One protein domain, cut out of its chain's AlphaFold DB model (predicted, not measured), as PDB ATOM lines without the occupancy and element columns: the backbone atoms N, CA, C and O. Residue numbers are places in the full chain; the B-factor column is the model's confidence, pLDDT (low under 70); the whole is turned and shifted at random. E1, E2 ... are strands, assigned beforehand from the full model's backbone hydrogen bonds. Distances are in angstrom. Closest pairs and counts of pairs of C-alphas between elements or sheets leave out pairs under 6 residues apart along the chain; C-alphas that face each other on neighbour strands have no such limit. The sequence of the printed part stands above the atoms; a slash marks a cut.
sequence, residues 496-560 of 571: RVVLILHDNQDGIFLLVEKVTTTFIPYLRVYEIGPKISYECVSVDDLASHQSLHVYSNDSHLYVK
ATOM      1  N   ARG A 496     366.673 215.998 214.246       78.19
ATOM      2  CA  ARG A 496     368.092 216.338 214.136       78.19
ATOM      3  C   ARG A 496     368.261 217.821 214.389       78.19
ATOM      4  O   ARG A 496     367.665 218.629 213.683       78.19
ATOM      5  N   VAL A 497     369.080 218.184 215.369       79.38
ATOM      6  CA  VAL A 497     369.422 219.589 215.606       79.38
ATOM      7  C   VAL A 497     370.187 220.108 214.394       79.38
ATOM      8  O   VAL A 497     371.235 219.575 214.035       79.38
ATOM      9  N   VAL A 498     369.634 221.128 213.746       79.12
ATOM     10  CA  VAL A 498     370.210 221.743 212.544       79.12
ATOM     11  C   VAL A 498     370.882 223.059 212.887       79.12
ATOM     12  O   VAL A 498     371.959 223.343 212.371       79.12
ATOM     13  N   LEU A 499     370.267 223.848 213.769       76.75
ATOM     14  CA  LEU A 499     370.809 225.108 214.268       76.75
ATOM     15  C   LEU A 499     370.492 225.257 215.754       76.75
ATOM     16  O   LEU A 499     369.402 224.903 216.199       76.75
ATOM     17  N   ILE A 500     371.440 225.833 216.486       80.75
ATOM     18  CA  ILE A 500     371.230 226.334 217.841       80.75
ATOM     19  C   ILE A 500     371.032 227.841 217.717       80.75
ATOM     20  O   ILE A 500     371.843 228.534 217.100       80.75
ATOM     21  N   LEU A 501     369.929 228.330 218.259       78.25
ATOM     22  CA  LEU A 501     369.568 229.734 218.330       78.25
ATOM     23  C   LEU A 501     369.616 230.142 219.801       78.25
ATOM     24  O   LEU A 501     369.248 229.369 220.679       78.25
ATOM     25  N   HIS A 502     370.084 231.350 220.067       75.06
ATOM     26  CA  HIS A 502     370.121 231.898 221.413       75.06
ATOM     27  C   HIS A 502     369.422 233.247 221.391       75.06
ATOM     28  O   HIS A 502     369.825 234.132 220.630       75.06
ATOM     29  N   ASP A 503     368.385 233.378 222.208       72.81
ATOM     30  CA  ASP A 503     367.780 234.653 222.549       72.81
ATOM     31  C   ASP A 503     368.266 235.063 223.943       72.81
ATOM     32  O   ASP A 503     368.227 234.281 224.890       72.81
ATOM     33  N   ASN A 504     368.730 236.304 224.077       58.97
ATOM     34  CA  ASN A 504     369.206 236.830 225.353       58.97
ATOM     35  C   ASN A 504     368.070 237.026 226.379       58.97
ATOM     36  O   ASN A 504     368.378 237.279 227.543       58.97
ATOM     37  N   GLN A 505     366.796 236.968 225.967       62.34
ATOM     38  CA  GLN A 505     365.633 237.086 226.859       62.34
ATOM     39  C   GLN A 505     364.988 235.730 227.175       62.34
ATOM     40  O   GLN A 505     364.741 235.450 228.346       62.34
ATOM     41  N   ASP A 506     364.795 234.882 226.159       61.69
ATOM     42  CA  ASP A 506     363.984 233.657 226.263       61.69
ATOM     43  C   ASP A 506     364.797 232.344 226.189       61.69
ATOM     44  O   ASP A 506     364.227 231.255 226.189       61.69
ATOM     45  N   GLY A 507     366.134 232.417 226.155       77.69
ATOM     46  CA  GLY A 507     367.019 231.256 226.310       77.69
ATOM     47  C   GLY A 507     367.478 230.590 225.006       77.69
ATOM     48  O   GLY A 507     367.593 231.218 223.949       77.69
ATOM     49  N   ILE A 508     367.848 229.304 225.089       79.00
ATOM     50  CA  ILE A 508     368.372 228.525 223.954       79.00
ATOM     51  C   ILE A 508     367.219 227.814 223.243       79.00
ATOM     52  O   ILE A 508     366.501 227.015 223.841       79.00
ATOM     53  N   PHE A 509     367.123 228.020 221.932       80.88
ATOM     54  CA  PHE A 509     366.191 227.325 221.051       80.88
ATOM     55  C   PHE A 509     366.944 226.446 220.057       80.88
ATOM     56  O   PHE A 509     367.984 226.821 219.516       80.88
ATOM     57  N   LEU A 510     366.392 225.280 219.751       81.75
ATOM     58  CA  LEU A 510     366.915 224.383 218.732       81.75
ATOM     59  C   LEU A 510     366.000 224.414 217.513       81.75
ATOM     60  O   LEU A 510     364.808 224.136 217.618       81.75
ATOM     61  N   LEU A 511     366.559 224.700 216.336       81.88
ATOM     62  CA  LEU A 511     365.890 224.379 215.081       81.88
ATOM     63  C   LEU A 511     366.166 222.913 214.768       81.88
ATOM     64  O   LEU A 511     367.296 222.532 214.447       81.88
ATOM     65  N   VAL A 512     365.122 222.105 214.842       82.75
ATOM     66  CA  VAL A 512     365.177 220.658 214.720       82.75
ATOM     67  C   VAL A 512     364.511 220.226 213.413       82.75
ATOM     68  O   VAL A 512     363.389 220.615 213.097       82.75
ATOM     69  N   GLU A 513     365.205 219.404 212.632       83.88
ATOM     70  CA  GLU A 513     364.627 218.637 211.530       83.88
ATOM     71  C   GLU A 513     363.840 217.466 212.125       83.88
ATOM     72  O   GLU A 513     364.426 216.457 212.522       83.88
ATOM     73  N   LYS A 514     362.518 217.608 212.211       84.62
ATOM     74  CA  LYS A 514     361.624 216.567 212.715       84.62
ATOM     75  C   LYS A 514     361.568 215.412 211.721       84.62
ATOM     76  O   LYS A 514     361.344 215.626 210.527       84.62
ATOM     77  N   VAL A 515     361.726 214.188 212.210       83.94
ATOM     78  CA  VAL A 515     361.694 212.965 211.396       83.94
ATOM     79  C   VAL A 515     360.546 212.056 211.819       83.94
ATOM     80  O   VAL A 515     360.024 212.165 212.926       83.94
ATOM     81  N   THR A 516     360.138 211.165 210.919       81.75
ATOM     82  CA  THR A 516     359.267 210.040 211.282       81.75
ATOM     83  C   THR A 516     360.044 209.056 212.145       81.75
ATOM     84  O   THR A 516     361.231 208.818 211.917       81.75
ATOM     85  N   THR A 517     359.372 208.501 213.145       79.25
ATOM     86  CA  THR A 517     359.957 207.576 214.112       79.25
ATOM     87  C   THR A 517     359.038 206.387 214.288       79.25
ATOM     88  O   THR A 517     357.927 206.539 214.788       79.25
ATOM     89  N   THR A 518     359.518 205.212 213.904       77.62
ATOM     90  CA  THR A 518     358.792 203.953 214.077       77.62
ATOM     91  C   THR A 518     359.538 203.118 215.092       77.62
ATOM     92  O   THR A 518     360.717 202.830 214.906       77.62
ATOM     93  N   PHE A 519     358.892 202.728 216.181       69.31
ATOM     94  CA  PHE A 519     359.550 201.863 217.146       69.31
ATOM     95  C   PHE A 519     359.574 200.406 216.666       69.31
ATOM     96  O   PHE A 519     358.563 199.891 216.199       69.31
ATOM     97  N   ILE A 520     360.735 199.757 216.789       58.53
ATOM     98  CA  ILE A 520     360.955 198.339 216.500       58.53
ATOM     99  C   ILE A 520     361.152 197.593 217.822       58.53
ATOM    100  O   ILE A 520     362.252 197.627 218.396       58.53
ATOM    101  N   PRO A 521     360.126 196.878 218.299       49.78
ATOM    102  CA  PRO A 521     360.091 196.418 219.682       49.78
ATOM    103  C   PRO A 521     361.102 195.343 220.041       49.78
ATOM    104  O   PRO A 521     361.877 195.502 220.985       49.78
ATOM    105  N   TYR A 522     361.206 194.310 219.211       46.50
ATOM    106  CA  TYR A 522     362.153 193.214 219.413       46.50
ATOM    107  C   TYR A 522     363.628 193.658 219.356       46.50
ATOM    108  O   TYR A 522     364.507 192.960 219.861       46.50
ATOM    109  N   LEU A 523     363.925 194.821 218.759       51.47
ATOM    110  CA  LEU A 523     365.270 195.410 218.734       51.47
ATOM    111  C   LEU A 523     365.475 196.499 219.788       51.47
ATOM    112  O   LEU A 523     366.620 196.879 220.037       51.47
ATOM    113  N   ARG A 524     364.400 196.997 220.407       55.84
ATOM    114  CA  ARG A 524     364.419 198.157 221.307       55.84
ATOM    115  C   ARG A 524     365.078 199.383 220.664       55.84
ATOM    116  O   ARG A 524     365.894 200.060 221.289       55.84
ATOM    117  N   VAL A 525     364.745 199.665 219.402       65.31
ATOM    118  CA  VAL A 525     365.239 200.840 218.659       65.31
ATOM    119  C   VAL A 525     364.108 201.548 217.925       65.31
ATOM    120  O   VAL A 525     363.161 200.911 217.484       65.31
ATOM    121  N   TYR A 526     364.230 202.855 217.733       74.94
ATOM    122  CA  TYR A 526     363.397 203.622 216.814       74.94
ATOM    123  C   TYR A 526     364.060 203.672 215.454       74.94
ATOM    124  O   TYR A 526     365.177 204.164 215.340       74.94
ATOM    125  N   GLU A 527     363.379 203.207 214.424       80.19
ATOM    126  CA  GLU A 527     363.723 203.512 213.049       80.19
ATOM    127  C   GLU A 527     363.396 204.977 212.738       80.19
ATOM    128  O   GLU A 527     362.284 205.452 212.968       80.19
ATOM    129  N   ILE A 528     364.385 205.696 212.217       84.94
ATOM    130  CA  ILE A 528     364.264 207.061 211.724       84.94
ATOM    131  C   ILE A 528     363.904 206.996 210.244       84.94
ATOM    132  O   ILE A 528     364.725 206.609 209.406       84.94
ATOM    133  N   GLY A 529     362.697 207.439 209.921       80.88
ATOM    134  CA  GLY A 529     362.234 207.582 208.553       80.88
ATOM    135  C   GLY A 529     362.504 208.979 207.969       80.88
ATOM    136  O   GLY A 529     363.349 209.737 208.464       80.88
ATOM    137  N   PRO A 530     361.815 209.348 206.874       81.81
ATOM    138  CA  PRO A 530     361.998 210.639 206.225       81.81
ATOM    139  C   PRO A 530     361.655 211.822 207.139       81.81
ATOM    140  O   PRO A 530     360.842 211.725 208.065       81.81
ATOM    141  N   LYS A 531     362.254 212.971 206.809       84.81
ATOM    142  CA  LYS A 531     361.919 214.276 207.383       84.81
ATOM    143  C   LYS A 531     360.431 214.579 207.208       84.81
ATOM    144  O   LYS A 531     359.926 214.550 206.087       84.81
ATOM    145  N   ILE A 532     359.789 214.975 208.301       83.25
ATOM    146  CA  ILE A 532     358.419 215.490 208.335       83.25
ATOM    147  C   ILE A 532     358.431 217.009 208.135       83.25
ATOM    148  O   ILE A 532     357.804 217.523 207.211       83.25
ATOM    149  N   SER A 533     359.154 217.741 208.988       83.75
ATOM    150  CA  SER A 533     359.114 219.207 209.063       83.75
ATOM    151  C   SER A 533     360.386 219.775 209.708       83.75
ATOM    152  O   SER A 533     361.302 219.041 210.070       83.75
ATOM    153  N   TYR A 534     360.459 221.102 209.816       81.88
ATOM    154  CA  TYR A 534     361.400 221.785 210.700       81.88
ATOM    155  C   TYR A 534     360.605 222.478 211.797       81.88
ATOM    156  O   TYR A 534     359.669 223.217 211.482       81.88
ATOM    157  N   GLU A 535     361.000 222.267 213.044       82.44
ATOM    158  CA  GLU A 535     360.374 222.860 214.223       82.44
ATOM    159  C   GLU A 535     361.432 223.578 215.052       82.44
ATOM    160  O   GLU A 535     362.573 223.133 215.136       82.44
ATOM    161  N   CYS A 536     361.070 224.726 215.614       80.62
ATOM    162  CA  CYS A 536     361.918 225.427 216.565       80.62
ATOM    163  C   CYS A 536     361.382 225.119 217.960       80.62
ATOM    164  O   CYS A 536     360.205 225.360 218.208       80.62
ATOM    165  N   VAL A 537     362.222 224.565 218.829       79.06
ATOM    166  CA  VAL A 537     361.823 224.035 220.140       79.06
ATOM    167  C   VAL A 537     362.722 224.653 221.207       79.06
ATOM    168  O   VAL A 537     363.924 224.791 220.963       79.06
ATOM    169  N   SER A 538     362.177 225.049 222.359       78.88
ATOM    170  CA  SER A 538     363.012 225.445 223.501       78.88
ATOM    171  C   SER A 538     363.787 224.232 224.017       78.88
ATOM    172  O   SER A 538     363.288 223.107 223.963       78.88
ATOM    173  N   VAL A 539     365.007 224.430 224.524       68.75
ATOM    174  CA  VAL A 539     365.765 223.342 225.173       68.75
ATOM    175  C   VAL A 539     365.016 222.785 226.388       68.75
ATOM    176  O   VAL A 539     365.108 221.585 226.646       68.75
ATOM    177  N   ASP A 540     364.234 223.620 227.075       65.50
ATOM    178  CA  ASP A 540     363.451 223.227 228.252       65.50
ATOM    179  C   ASP A 540     362.263 222.309 227.906       65.50
ATOM    180  O   ASP A 540     361.818 221.534 228.749       65.50
ATOM    181  N   ASP A 541     361.801 222.328 226.651       66.19
ATOM    182  CA  ASP A 541     360.695 221.489 226.166       66.19
ATOM    183  C   ASP A 541     361.171 220.114 225.650       66.19
ATOM    184  O   ASP A 541     360.371 219.287 225.201       66.19
ATOM    185  N   LEU A 542     362.482 219.842 225.670       63.62
ATOM    186  CA  LEU A 542     363.036 218.571 225.204       63.62
ATOM    187  C   LEU A 542     362.931 217.496 226.285       63.62
ATOM    188  O   LEU A 542     363.544 217.594 227.344       63.62
ATOM    189  N   ALA A 543     362.290 216.374 225.945       59.62
ATOM    190  CA  ALA A 543     362.288 215.176 226.788       59.62
ATOM    191  C   ALA A 543     363.709 214.648 227.089       59.62
ATOM    192  O   ALA A 543     363.942 214.005 228.110       59.62
ATOM    193  N   SER A 544     364.673 214.901 226.196       60.84
ATOM    194  CA  SER A 544     366.100 214.695 226.439       60.84
ATOM    195  C   SER A 544     366.931 215.546 225.482       60.84
ATOM    196  O   SER A 544     366.691 215.551 224.275       60.84
ATOM    197  N   HIS A 545     367.944 216.228 226.014       56.28
ATOM    198  CA  HIS A 545     368.935 216.991 225.246       56.28
ATOM    199  C   HIS A 545     370.240 216.201 225.024       56.28
ATOM    200  O   HIS A 545     371.218 216.740 224.504       56.28
ATOM    201  N   GLN A 546     370.292 214.925 225.432       55.06
ATOM    202  CA  GLN A 546     371.484 214.103 225.238       55.06
ATOM    203  C   GLN A 546     371.634 213.691 223.773       55.06
ATOM    204  O   GLN A 546     370.696 213.210 223.141       55.06
ATOM    205  N   SER A 547     372.856 213.802 223.251       55.69
ATOM    206  CA  SER A 547     373.205 213.272 221.934       55.69
ATOM    207  C   SER A 547     372.936 211.768 221.869       55.69
ATOM    208  O   SER A 547     373.590 210.973 222.550       55.69
ATOM    209  N   LEU A 548     371.990 211.371 221.022       63.75
ATOM    210  CA  LEU A 548     371.645 209.973 220.796       63.75
ATOM    211  C   LEU A 548     372.517 209.372 219.688       63.75
ATOM    212  O   LEU A 548     372.798 210.009 218.670       63.75
ATOM    213  N   HIS A 549     372.944 208.121 219.869       62.56
ATOM    214  CA  HIS A 549     373.687 207.419 218.829       62.56
ATOM    215  C   HIS A 549     372.731 206.906 217.748       62.56
ATOM    216  O   HIS A 549     371.813 206.139 218.033       62.56
ATOM    217  N   VAL A 550     372.984 207.296 216.495       68.25
ATOM    218  CA  VAL A 550     372.260 206.772 215.331       68.25
ATOM    219  C   VAL A 550     372.991 205.545 214.789       68.25
ATOM    220  O   VAL A 550     374.101 205.657 214.269       68.25
ATOM    221  N   TYR A 551     372.390 204.370 214.883       67.62
ATOM    222  CA  TYR A 551     372.845 203.142 214.241       67.62
ATOM    223  C   TYR A 551     372.388 203.123 212.775       67.62
ATOM    224  O   TYR A 551     371.337 203.655 212.439       67.62
ATOM    225  N   SER A 552     373.175 202.528 211.884       68.00
ATOM    226  CA  SER A 552     372.830 202.389 210.462       68.00
ATOM    227  C   SER A 552     372.863 200.916 210.076       68.00
ATOM    228  O   SER A 552     373.889 200.266 210.308       68.00
ATOM    229  N   ASN A 553     371.785 200.417 209.474       59.75
ATOM    230  CA  ASN A 553     371.735 199.104 208.838       59.75
ATOM    231  C   ASN A 553     371.144 199.274 207.433       59.75
ATOM    232  O   ASN A 553     369.997 199.696 207.296       59.75
ATOM    233  N   ASP A 554     371.950 199.005 206.409       74.81
ATOM    234  CA  ASP A 554     371.642 199.303 205.005       74.81
ATOM    235  C   ASP A 554     371.184 200.762 204.790       74.81
ATOM    236  O   ASP A 554     371.907 201.699 205.140       74.81
ATOM    237  N   SER A 555     369.997 200.968 204.209       72.81
ATOM    238  CA  SER A 555     369.380 202.282 203.970       72.81
ATOM    239  C   SER A 555     368.627 202.852 205.173       72.81
ATOM    240  O   SER A 555     368.098 203.959 205.082       72.81
ATOM    241  N   HIS A 556     368.567 202.122 206.287       71.81
ATOM    242  CA  HIS A 556     367.747 202.465 207.442       71.81
ATOM    243  C   HIS A 556     368.609 202.979 208.597       71.81
ATOM    244  O   HIS A 556     369.732 202.517 208.842       71.81
ATOM    245  N   LEU A 557     368.074 203.960 209.317       77.88
ATOM    246  CA  LEU A 557     368.722 204.593 210.457       77.88
ATOM    247  C   LEU A 557     367.922 204.283 211.710       77.88
ATOM    248  O   LEU A 557     366.702 204.323 211.674       77.88
ATOM    249  N   TYR A 558     368.603 204.004 212.814       74.31
ATOM    250  CA  TYR A 558     367.973 203.582 214.056       74.31
ATOM    251  C   TYR A 558     368.546 204.338 215.245       74.31
ATOM    252  O   TYR A 558     369.724 204.679 215.252       74.31
ATOM    253  N   VAL A 559     367.750 204.559 216.279       70.69
ATOM    254  CA  VAL A 559     368.173 205.204 217.523       70.69
ATOM    255  C   VAL A 559     367.700 204.376 218.698       70.69
ATOM    256  O   VAL A 559     366.530 204.022 218.786       70.69
ATOM    257  N   LYS A 560     368.606 204.098 219.632       66.44
ATOM    258  CA  LYS A 560     368.256 203.520 220.928       66.44
ATOM    259  C   LYS A 560     368.225 204.644 221.958       66.44
ATOM    260  O   LYS A 560     369.222 205.350 222.119       66.44
TER     261      LYS A 560
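AT A GLANCE: This is residues 496 to 560 of the 571 residues of the protein "uncharacterized protein LOC117652043" of Thrips palmi (UniProt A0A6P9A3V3). What shape do these strands make? A long, arched five-stranded sheet curls like part of a barrel: long E2 and E3 run along the rod, with E1 beside E2 towards one end and the short hairpin E4 and E5 beside E3 towards the other. The long link, residues 539 to 549, runs back between the two ends. What is it made of? The 65 printed residues hold no named helix and five named strands, E1 to E5 along the chain, in an antiparallel sheet of order E1 E2 E3 E5 E4, all strand in class. The whole is loose, with a radius of gyration of the C-alphas of 13.6 A and spans of 44 by 19 by 14 A.

HOW THE PARTS SIT: Which strands are neighbours? E1, residues 496 to 503, E2, residues 507 to 520, and E3, residues 525 to 538, form a meander, each strand the antiparallel neighbour of the one before. N 501 and O 509 are 2.8 A apart, and N 512 and O 535 2.8 A, within hydrogen-bond range. What follows across the sheet? E5, residues 556 to 559, is antiparallel to E3, with N 528 and O 557 2.7 A apart. It forms a hairpin with the edge strand E4, residues 550 to 553, where N 551 and O 558 are 2.7 A apart; E1 and E4 are apart.

IN THESE COORDINATES: Where do the strands begin and end? E1 begins at C-alpha 496 (368.092, 216.338, 214.136) and E5 ends at C-alpha 559 (368.173, 205.204, 217.523). How long are they? E1 measures 20.2 A, E2 34.9 A, E3 25.2 A, E4 10.1 A and E5 10.5 A. E1 bends by 52 degrees at residue 499, E2 by 66 at 516 and E3 by 104 at 530.

THE WHOLE: How far does it reach? The two farthest C-alphas, of Gln 505 and Tyr 522, are 44.6 A apart. Is the printed part whole? It has no cut; the link from E3 to E4 is long and the other links are tight. Where is confidence low? Residues 504 to 506, 519 to 525, 539 to 553 and 560 are under 70 in this model.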